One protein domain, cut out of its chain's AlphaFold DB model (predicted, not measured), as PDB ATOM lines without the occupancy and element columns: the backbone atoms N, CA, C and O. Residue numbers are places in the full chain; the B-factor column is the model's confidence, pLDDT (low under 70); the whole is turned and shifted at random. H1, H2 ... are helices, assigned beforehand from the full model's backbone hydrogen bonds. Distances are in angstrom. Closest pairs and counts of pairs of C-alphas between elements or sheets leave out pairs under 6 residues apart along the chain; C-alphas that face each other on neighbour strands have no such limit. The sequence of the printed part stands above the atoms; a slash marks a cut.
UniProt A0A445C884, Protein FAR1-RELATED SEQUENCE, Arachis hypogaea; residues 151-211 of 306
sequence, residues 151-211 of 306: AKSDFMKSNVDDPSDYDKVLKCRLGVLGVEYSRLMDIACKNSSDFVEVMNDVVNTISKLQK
ATOM      1  N   ALA A 151     -54.804  49.179 -42.918       57.97
ATOM      2  CA  ALA A 151     -55.170  49.818 -44.188       57.97
ATOM      3  C   ALA A 151     -54.530  49.152 -45.420       57.97
ATOM      4  O   ALA A 151     -55.168  48.969 -46.455       57.97
ATOM      5  N   LYS A 152     -53.255  48.764 -45.293       60.50
ATOM      6  CA  LYS A 152     -52.485  48.100 -46.351       60.50
ATOM      7  C   LYS A 152     -52.891  46.632 -46.528       60.50
ATOM      8  O   LYS A 152     -52.991  46.180 -47.663       60.50
ATOM      9  N   SER A 153     -53.175  45.919 -45.434       62.75
ATOM     10  CA  SER A 153     -53.741  44.557 -45.456       62.75
ATOM     11  C   SER A 153     -55.064  44.541 -46.212       62.75
ATOM     12  O   SER A 153     -55.252  43.724 -47.107       62.75
ATOM     13  N   ASP A 154     -55.952  45.476 -45.890       65.19
ATOM     14  CA  ASP A 154     -57.309  45.513 -46.429       65.19
ATOM     15  C   ASP A 154     -57.291  45.895 -47.913       65.19
ATOM     16  O   ASP A 154     -57.964  45.270 -48.735       65.19
ATOM     17  N   PHE A 155     -56.419  46.841 -48.286       64.06
ATOM     18  CA  PHE A 155     -56.130  47.141 -49.685       64.06
ATOM     19  C   PHE A 155     -55.597  45.912 -50.429       64.06
ATOM     20  O   PHE A 155     -56.118  45.568 -51.489       64.06
ATOM     21  N   MET A 156     -54.597  45.209 -49.888       65.25
ATOM     22  CA  MET A 156     -54.056  44.024 -50.556       65.25
ATOM     23  C   MET A 156     -55.100  42.914 -50.682       65.25
ATOM     24  O   MET A 156     -55.224  42.370 -51.773       65.25
ATOM     25  N   LYS A 157     -55.899  42.650 -49.637       67.00
ATOM     26  CA  LYS A 157     -57.007  41.678 -49.644       67.00
ATOM     27  C   LYS A 157     -58.027  41.982 -50.747       67.00
ATOM     28  O   LYS A 157     -58.425  41.068 -51.456       67.00
ATOM     29  N   SER A 158     -58.367  43.254 -50.965       69.12
ATOM     30  CA  SER A 158     -59.298  43.657 -52.037       69.12
ATOM     31  C   SER A 158     -58.769  43.457 -53.467       69.12
ATOM     32  O   SER A 158     -59.554  43.460 -54.406       69.12
ATOM     33  N   ASN A 159     -57.456  43.260 -53.642       64.88
ATOM     34  CA  ASN A 159     -56.806  43.081 -54.947       64.88
ATOM     35  C   ASN A 159     -56.269  41.651 -55.160       64.88
ATOM     36  O   ASN A 159     -55.540  41.410 -56.117       64.88
ATOM     37  N   VAL A 160     -56.586  40.696 -54.274       63.28
ATOM     38  CA  VAL A 160     -56.071  39.312 -54.345       63.28
ATOM     39  C   VAL A 160     -56.551  38.563 -55.593       63.28
ATOM     40  O   VAL A 160     -55.882  37.618 -56.003       63.28
ATOM     41  N   ASP A 161     -57.637  38.998 -56.229       70.50
ATOM     42  CA  ASP A 161     -58.241  38.328 -57.387       70.50
ATOM     43  C   ASP A 161     -58.446  39.266 -58.595       70.50
ATOM     44  O   ASP A 161     -59.274  38.985 -59.455       70.50
ATOM     45  N   ASP A 162     -57.700  40.378 -58.676       68.06
ATOM     46  CA  ASP A 162     -57.775  41.351 -59.782       68.06
ATOM     47  C   ASP A 162     -57.261  40.737 -61.109       68.06
ATOM     48  O   ASP A 162     -56.058  40.521 -61.266       68.06
ATOM     49  N   PRO A 163     -58.124  40.459 -62.103       62.75
ATOM     50  CA  PRO A 163     -57.717  39.752 -63.316       62.75
ATOM     51  C   PRO A 163     -56.884  40.614 -64.282       62.75
ATOM     52  O   PRO A 163     -56.396  40.090 -65.281       62.75
ATOM     53  N   SER A 164     -56.728  41.918 -64.017       70.75
ATOM     54  CA  SER A 164     -56.073  42.863 -64.932       70.75
ATOM     55  C   SER A 164     -54.545  42.906 -64.821       70.75
ATOM     56  O   SER A 164     -53.876  43.281 -65.785       70.75
ATOM     57  N   ASP A 165     -53.980  42.508 -63.675       68.06
ATOM     58  CA  ASP A 165     -52.542  42.622 -63.403       68.06
ATOM     59  C   ASP A 165     -52.034  41.478 -62.509       68.06
ATOM     60  O   ASP A 165     -52.088  41.516 -61.276       68.06
ATOM     61  N   TYR A 166     -51.497  40.444 -63.159       64.44
ATOM     62  CA  TYR A 166     -50.998  39.238 -62.499       64.44
ATOM     63  C   TYR A 166     -49.826  39.506 -61.537       64.44
ATOM     64  O   TYR A 166     -49.744  38.885 -60.475       64.44
ATOM     65  N   ASP A 167     -48.923  40.435 -61.870       58.56
ATOM     66  CA  ASP A 167     -47.763  40.759 -61.027       58.56
ATOM     67  C   ASP A 167     -48.201  41.504 -59.756       58.56
ATOM     68  O   ASP A 167     -47.729  41.212 -58.650       58.56
ATOM     69  N   LYS A 168     -49.177  42.409 -59.886       59.03
ATOM     70  CA  LYS A 168     -49.827  43.073 -58.750       59.03
ATOM     71  C   LYS A 168     -50.572  42.074 -57.861       59.03
ATOM     72  O   LYS A 168     -50.375  42.102 -56.645       59.03
ATOM     73  N   VAL A 169     -51.345  41.151 -58.436       62.03
ATOM     74  CA  VAL A 169     -52.039  40.085 -57.687       62.03
ATOM     75  C   VAL A 169     -51.059  39.215 -56.907       62.03
ATOM     76  O   VAL A 169     -51.269  38.964 -55.716       62.03
ATOM     77  N   LEU A 170     -49.967  38.779 -57.542       60.75
ATOM     78  CA  LEU A 170     -48.955  37.943 -56.898       60.75
ATOM     79  C   LEU A 170     -48.335  38.662 -55.690       60.75
ATOM     80  O   LEU A 170     -48.199  38.076 -54.614       60.75
ATOM     81  N   LYS A 171     -48.016  39.953 -55.842       58.50
ATOM     82  CA  LYS A 171     -47.481  40.798 -54.765       58.50
ATOM     83  C   LYS A 171     -48.490  41.018 -53.638       58.50
ATOM     84  O   LYS A 171     -48.099  40.951 -52.475       58.50
ATOM     85  N   CYS A 172     -49.767  41.235 -53.954       56.72
ATOM     86  CA  CYS A 172     -50.834  41.357 -52.959       56.72
ATOM     87  C   CYS A 172     -51.026  40.054 -52.173       56.72
ATOM     88  O   CYS A 172     -51.020  40.080 -50.943       56.72
ATOM     89  N   ARG A 173     -51.105  38.905 -52.857       69.25
ATOM     90  CA  ARG A 173     -51.205  37.572 -52.235       69.25
ATOM     91  C   ARG A 173     -50.020  37.279 -51.319       69.25
ATOM     92  O   ARG A 173     -50.215  36.859 -50.180       69.25
ATOM     93  N   LEU A 174     -48.804  37.553 -51.792       64.44
ATOM     94  CA  LEU A 174     -47.584  37.393 -51.004       64.44
ATOM     95  C   LEU A 174     -47.583  38.301 -49.768       64.44
ATOM     96  O   LEU A 174     -47.210  37.858 -48.684       64.44
ATOM     97  N   GLY A 175     -48.018  39.554 -49.917       59.47
ATOM     98  CA  GLY A 175     -48.115  40.505 -48.812       59.47
ATOM     99  C   GLY A 175     -49.110  40.063 -47.739       59.47
ATOM    100  O   GLY A 175     -48.765  40.059 -46.558       59.47
ATOM    101  N   VAL A 176     -50.309  39.623 -48.136       69.81
ATOM    102  CA  VAL A 176     -51.329  39.113 -47.203       69.81
ATOM    103  C   VAL A 176     -50.815  37.883 -46.458       69.81
ATOM    104  O   VAL A 176     -50.847  37.861 -45.229       69.81
ATOM    105  N   LEU A 177     -50.269  36.896 -47.177       70.62
ATOM    106  CA  LEU A 177     -49.703  35.697 -46.557       70.62
ATOM    107  C   LEU A 177     -48.566  36.044 -45.592       70.62
ATOM    108  O   LEU A 177     -48.555  35.554 -44.469       70.62
ATOM    109  N   GLY A 178     -47.645  36.925 -45.988       68.25
ATOM    110  CA  GLY A 178     -46.530  37.344 -45.139       68.25
ATOM    111  C   GLY A 178     -46.983  37.992 -43.826       68.25
ATOM    112  O   GLY A 178     -46.406  37.718 -42.770       68.25
ATOM    113  N   VAL A 179     -48.037  38.816 -43.864       66.12
ATOM    114  CA  VAL A 179     -48.598  39.471 -42.669       66.12
ATOM    115  C   VAL A 179     -49.187  38.456 -41.694       66.12
ATOM    116  O   VAL A 179     -48.907  38.559 -40.493       66.12
ATOM    117  N   GLU A 180     -49.974  37.500 -42.195       74.19
ATOM    118  CA  GLU A 180     -50.641  36.489 -41.367       74.19
ATOM    119  C   GLU A 180     -49.632  35.466 -40.823       74.19
ATOM    120  O   GLU A 180     -49.626  35.194 -39.624       74.19
ATOM    121  N   TYR A 181     -48.682  35.000 -41.643       75.56
ATOM    122  CA  TYR A 181     -47.592  34.131 -41.181       75.56
ATOM    123  C   TYR A 181     -46.733  34.798 -40.107       75.56
ATOM    124  O   TYR A 181     -46.361  34.154 -39.132       75.56
ATOM    125  N   SER A 182     -46.454  36.097 -40.225       70.00
ATOM    126  CA  SER A 182     -45.704  36.813 -39.186       70.00
ATOM    127  C   SER A 182     -46.473  36.909 -37.867       70.00
ATOM    128  O   SER A 182     -45.860  36.930 -36.803       70.00
ATOM    129  N   ARG A 183     -47.809  36.974 -37.910       75.25
ATOM    130  CA  ARG A 183     -48.649  36.941 -36.704       75.25
ATOM    131  C   ARG A 183     -48.673  35.539 -36.096       75.25
ATOM    132  O   ARG A 183     -48.522  35.402 -34.889       75.25
ATOM    133  N   LEU A 184     -48.811  34.519 -36.938       79.81
ATOM    134  CA  LEU A 184     -48.769  33.120 -36.533       79.81
ATOM    135  C   LEU A 184     -47.440  32.776 -35.847       79.81
ATOM    136  O   LEU A 184     -47.450  32.196 -34.768       79.81
ATOM    137  N   MET A 185     -46.308  33.208 -36.417       75.62
ATOM    138  CA  MET A 185     -44.980  33.008 -35.828       75.62
ATOM    139  C   MET A 185     -44.832  33.675 -34.452       75.62
ATOM    140  O   MET A 185     -44.213  33.087 -33.571       75.62
ATOM    141  N   ASP A 186     -45.403  34.867 -34.242       71.62
ATOM    142  CA  ASP A 186     -45.334  35.558 -32.944       71.62
ATOM    143  C   ASP A 186     -46.123  34.832 -31.843       71.62
ATOM    144  O   ASP A 186     -45.734  34.844 -30.675       71.62
ATOM    145  N   ILE A 187     -47.230  34.186 -32.207       81.06
ATOM    146  CA  ILE A 187     -48.056  33.421 -31.269       81.06
ATOM    147  C   ILE A 187     -47.407  32.058 -31.004       81.06
ATOM    148  O   ILE A 187     -47.147  31.714 -29.854       81.06
ATOM    149  N   ALA A 188     -47.080  31.320 -32.065       81.75
ATOM    150  CA  ALA A 188     -46.619  29.938 -31.984       81.75
ATOM    151  C   ALA A 188     -45.260  29.791 -31.287       81.75
ATOM    152  O   ALA A 188     -45.041  28.829 -30.565       81.75
ATOM    153  N   CYS A 189     -44.339  30.750 -31.445       80.50
ATOM    154  CA  CYS A 189     -43.003  30.648 -30.842       80.50
ATOM    155  C   CYS A 189     -42.982  30.824 -29.312       80.50
ATOM    156  O   CYS A 189     -41.935  30.610 -28.700       80.50
ATOM    157  N   LYS A 190     -44.088  31.247 -28.688       83.75
ATOM    158  CA  LYS A 190     -44.155  31.484 -27.233       83.75
ATOM    159  C   LYS A 190     -44.308  30.191 -26.430       83.75
ATOM    160  O   LYS A 190     -43.996  30.189 -25.242       83.75
ATOM    161  N   ASN A 191     -44.753  29.109 -27.066       87.88
ATOM    162  CA  ASN A 191     -45.018  27.827 -26.427       87.88
ATOM    163  C   ASN A 191     -44.552  26.670 -27.327       87.88
ATOM    164  O   ASN A 191     -44.755  26.686 -28.538       87.88
ATOM    165  N   SER A 192     -43.909  25.657 -26.746       82.00
ATOM    166  CA  SER A 192     -43.294  24.571 -27.518       82.00
ATOM    167  C   SER A 192     -44.319  23.654 -28.185       82.00
ATOM    168  O   SER A 192     -44.061  23.188 -29.294       82.00
ATOM    169  N   SER A 193     -45.480  23.421 -27.560       90.19
ATOM    170  CA  SER A 193     -46.555  22.631 -28.177       90.19
ATOM    171  C   SER A 193     -47.121  23.334 -29.408       90.19
ATOM    172  O   SER A 193     -47.203  22.724 -30.471       90.19
ATOM    173  N   ASP A 194     -47.412  24.629 -29.285       87.81
ATOM    174  CA  ASP A 194     -48.034  25.428 -30.346       87.81
ATOM    175  C   ASP A 194     -47.066  25.611 -31.520       87.81
ATOM    176  O   ASP A 194     -47.466  25.565 -32.682       87.81
ATOM    177  N   PHE A 195     -45.766  25.750 -31.237       84.00
ATOM    178  CA  PHE A 195     -44.725  25.753 -32.260       84.00
ATOM    179  C   PHE A 195     -44.719  24.455 -33.078       84.00
ATOM    180  O   PHE A 195     -44.704  24.508 -34.309       84.00
ATOM    181  N   VAL A 196     -44.726  23.294 -32.415       87.12
ATOM    182  CA  VAL A 196     -44.694  21.987 -33.092       87.12
ATOM    183  C   VAL A 196     -45.970  21.757 -33.900       87.12
ATOM    184  O   VAL A 196     -45.890  21.302 -35.042       87.12
ATOM    185  N   GLU A 197     -47.129  22.107 -33.343       91.88
ATOM    186  CA  GLU A 197     -48.424  22.022 -34.023       91.88
ATOM    187  C   GLU A 197     -48.433  22.857 -35.308       91.88
ATOM    188  O   GLU A 197     -48.628  22.325 -36.404       91.88
ATOM    189  N   VAL A 198     -48.094  24.143 -35.198       91.06
ATOM    190  CA  VAL A 198     -48.055  25.060 -36.339       91.06
ATOM    191  C   VAL A 198     -47.036  24.616 -37.386       91.06
ATOM    192  O   VAL A 198     -47.320  24.663 -38.583       91.06
ATOM    193  N   MET A 199     -45.852  24.157 -36.976       88.94
ATOM    194  CA  MET A 199     -44.840  23.666 -37.914       88.94
ATOM    195  C   MET A 199     -45.327  22.446 -38.699       88.94
ATOM    196  O   MET A 199     -45.150  22.398 -39.921       88.94
ATOM    197  N   ASN A 200     -45.979  21.494 -38.031       90.56
ATOM    198  CA  ASN A 200     -46.567  20.332 -38.692       90.56
ATOM    199  C   ASN A 200     -47.649  20.753 -39.695       90.56
ATOM    200  O   ASN A 200     -47.656  20.273 -40.831       90.56
ATOM    201  N   ASP A 201     -48.513  21.698 -39.328       92.31
ATOM    202  CA  ASP A 201     -49.554  22.220 -40.216       92.31
ATOM    203  C   ASP A 201     -48.992  22.941 -41.441       92.31
ATOM    204  O   ASP A 201     -49.484  22.752 -42.562       92.31
ATOM    205  N   VAL A 202     -47.923  23.719 -41.266       91.12
ATOM    206  CA  VAL A 202     -47.224  24.386 -42.371       91.12
ATOM    207  C   VAL A 202     -46.625  23.357 -43.327       91.12
ATOM    208  O   VAL A 202     -46.872  23.431 -44.533       91.12
ATOM    209  N   VAL A 203     -45.900  22.359 -42.814       88.62
ATOM    210  CA  VAL A 203     -45.295  21.287 -43.626       88.62
ATOM    211  C   VAL A 203     -46.364  20.472 -44.361       88.62
ATOM    212  O   VAL A 203     -46.230  20.192 -45.560       88.62
ATOM    213  N   ASN A 204     -47.466  20.146 -43.685       92.31
ATOM    214  CA  ASN A 204     -48.600  19.437 -44.273       92.31
ATOM    215  C   ASN A 204     -49.261  20.252 -45.388       92.31
ATOM    216  O   ASN A 204     -49.596  19.710 -46.445       92.31
ATOM    217  N   THR A 205     -49.432  21.555 -45.181       91.00
ATOM    218  CA  THR A 205     -50.025  22.462 -46.169       91.00
ATOM    219  C   THR A 205     -49.129  22.604 -47.395       91.00
ATOM    220  O   THR A 205     -49.617  22.456 -48.516       91.00
ATOM    221  N   ILE A 206     -47.817  22.789 -47.209       87.62
ATOM    222  CA  ILE A 206     -46.835  22.826 -48.306       87.62
ATOM    223  C   ILE A 206     -46.904  21.531 -49.119       87.62
ATOM    224  O   ILE A 206     -47.065  21.574 -50.339       87.62
ATOM    225  N   SER A 207     -46.883  20.383 -48.442       90.69
ATOM    226  CA  SER A 207     -46.954  19.068 -49.085       90.69
ATOM    227  C   SER A 207     -48.254  18.879 -49.879       90.69
ATOM    228  O   SER A 207     -48.239  18.353 -50.993       90.69
ATOM    229  N   LYS A 208     -49.398  19.333 -49.344       92.81
ATOM    230  CA  LYS A 208     -50.697  19.311 -50.041       92.81
ATOM    231  C   LYS A 208     -50.690  20.207 -51.283       92.81
ATOM    232  O   LYS A 208     -51.190  19.793 -52.327       92.81
ATOM    233  N   LEU A 209     -50.132  21.414 -51.188       86.38
ATOM    234  CA  LEU A 209     -50.063  22.365 -52.303       86.38
ATOM    235  C   LEU A 209     -49.121  21.884 -53.414       86.38
ATOM    236  O   LEU A 209     -49.475  21.976 -54.585       86.38
ATOM    237  N   GLN A 210     -47.977  21.295 -53.065       85.06
ATOM    238  CA  GLN A 210     -47.047  20.703 -54.031       85.06
ATOM    239  C   GLN A 210     -47.682  19.534 -54.797       85.06
ATOM    240  O   GLN A 210     -47.553  19.451 -56.016       85.06
ATOM    241  N   LYS A 211     -48.447  18.674 -54.111       86.38
ATOM    242  CA  LYS A 211     -49.178  17.560 -54.745       86.38
ATOM    243  C   LYS A 211     -50.263  18.028 -55.719       86.38
ATOM    244  O   LYS A 211     -50.510  17.356 -56.714       86.38
TER     245      LYS A 211
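This is residues 151 to 211 of the 306 residues of the protein "Protein FAR1-RELATED SEQUENCE" of Arachis hypogaea (UniProt A0A445C884). A long helix, H2, and a second long helix, H3, meet near their ends as an open V, and the short helix H1 packs on residues 172 to 179 of H2, outside the V. Residues 203 to 211 of H3 stick out as the free end of one arm. The printed part has 61 residues with three named helices in the order H1, H2, H3, and no named strand: all helix. It is loose, with a radius of gyration of the C-alphas of 14.3 A, and flat, spanning 43 by 32 by 12 A.

H2, residues 166 to 188, touches H1, residues 151 to 158, with residues 172 to 179 alone. Their closest C-alphas, of Met 156 and Cys 172, are 4.8 A apart. They run opposite ways at a steep tilt of 57 degrees. H2 and H3, residues 192 to 211, only just touch, with 3 pairs of C-alphas within 8 A, and only at the corner by their link; the closest C-alphas, of Ala 188 and Phe 195, are 4.6 A apart. They run opposite ways at a shallow tilt of 26 degrees. H1 and H3 are apart. In H1, H2 and H3 every O i to N i+4 pair is within hydrogen-bond range.

H2 measures 32.2 A from C-alpha 166 at (-50.998, 39.238, -62.499) to C-alpha 188 at (-46.619, 29.938, -31.984), H3 measures 28.7 A from C-alpha 192 at (-43.294, 24.571, -27.518) to C-alpha 211 at (-49.178, 17.560, -54.745), and H1 measures 10.8 A from C-alpha 151 to C-alpha 158.

The printed part has no cut and no long link. The C-alphas farthest apart, of Ser 164 and Ser 192, are 43.6 A apart. Mean pLDDT of the printed part is 75.1; 26 residues are under 70, among them 151 to 160 and 165 to 176.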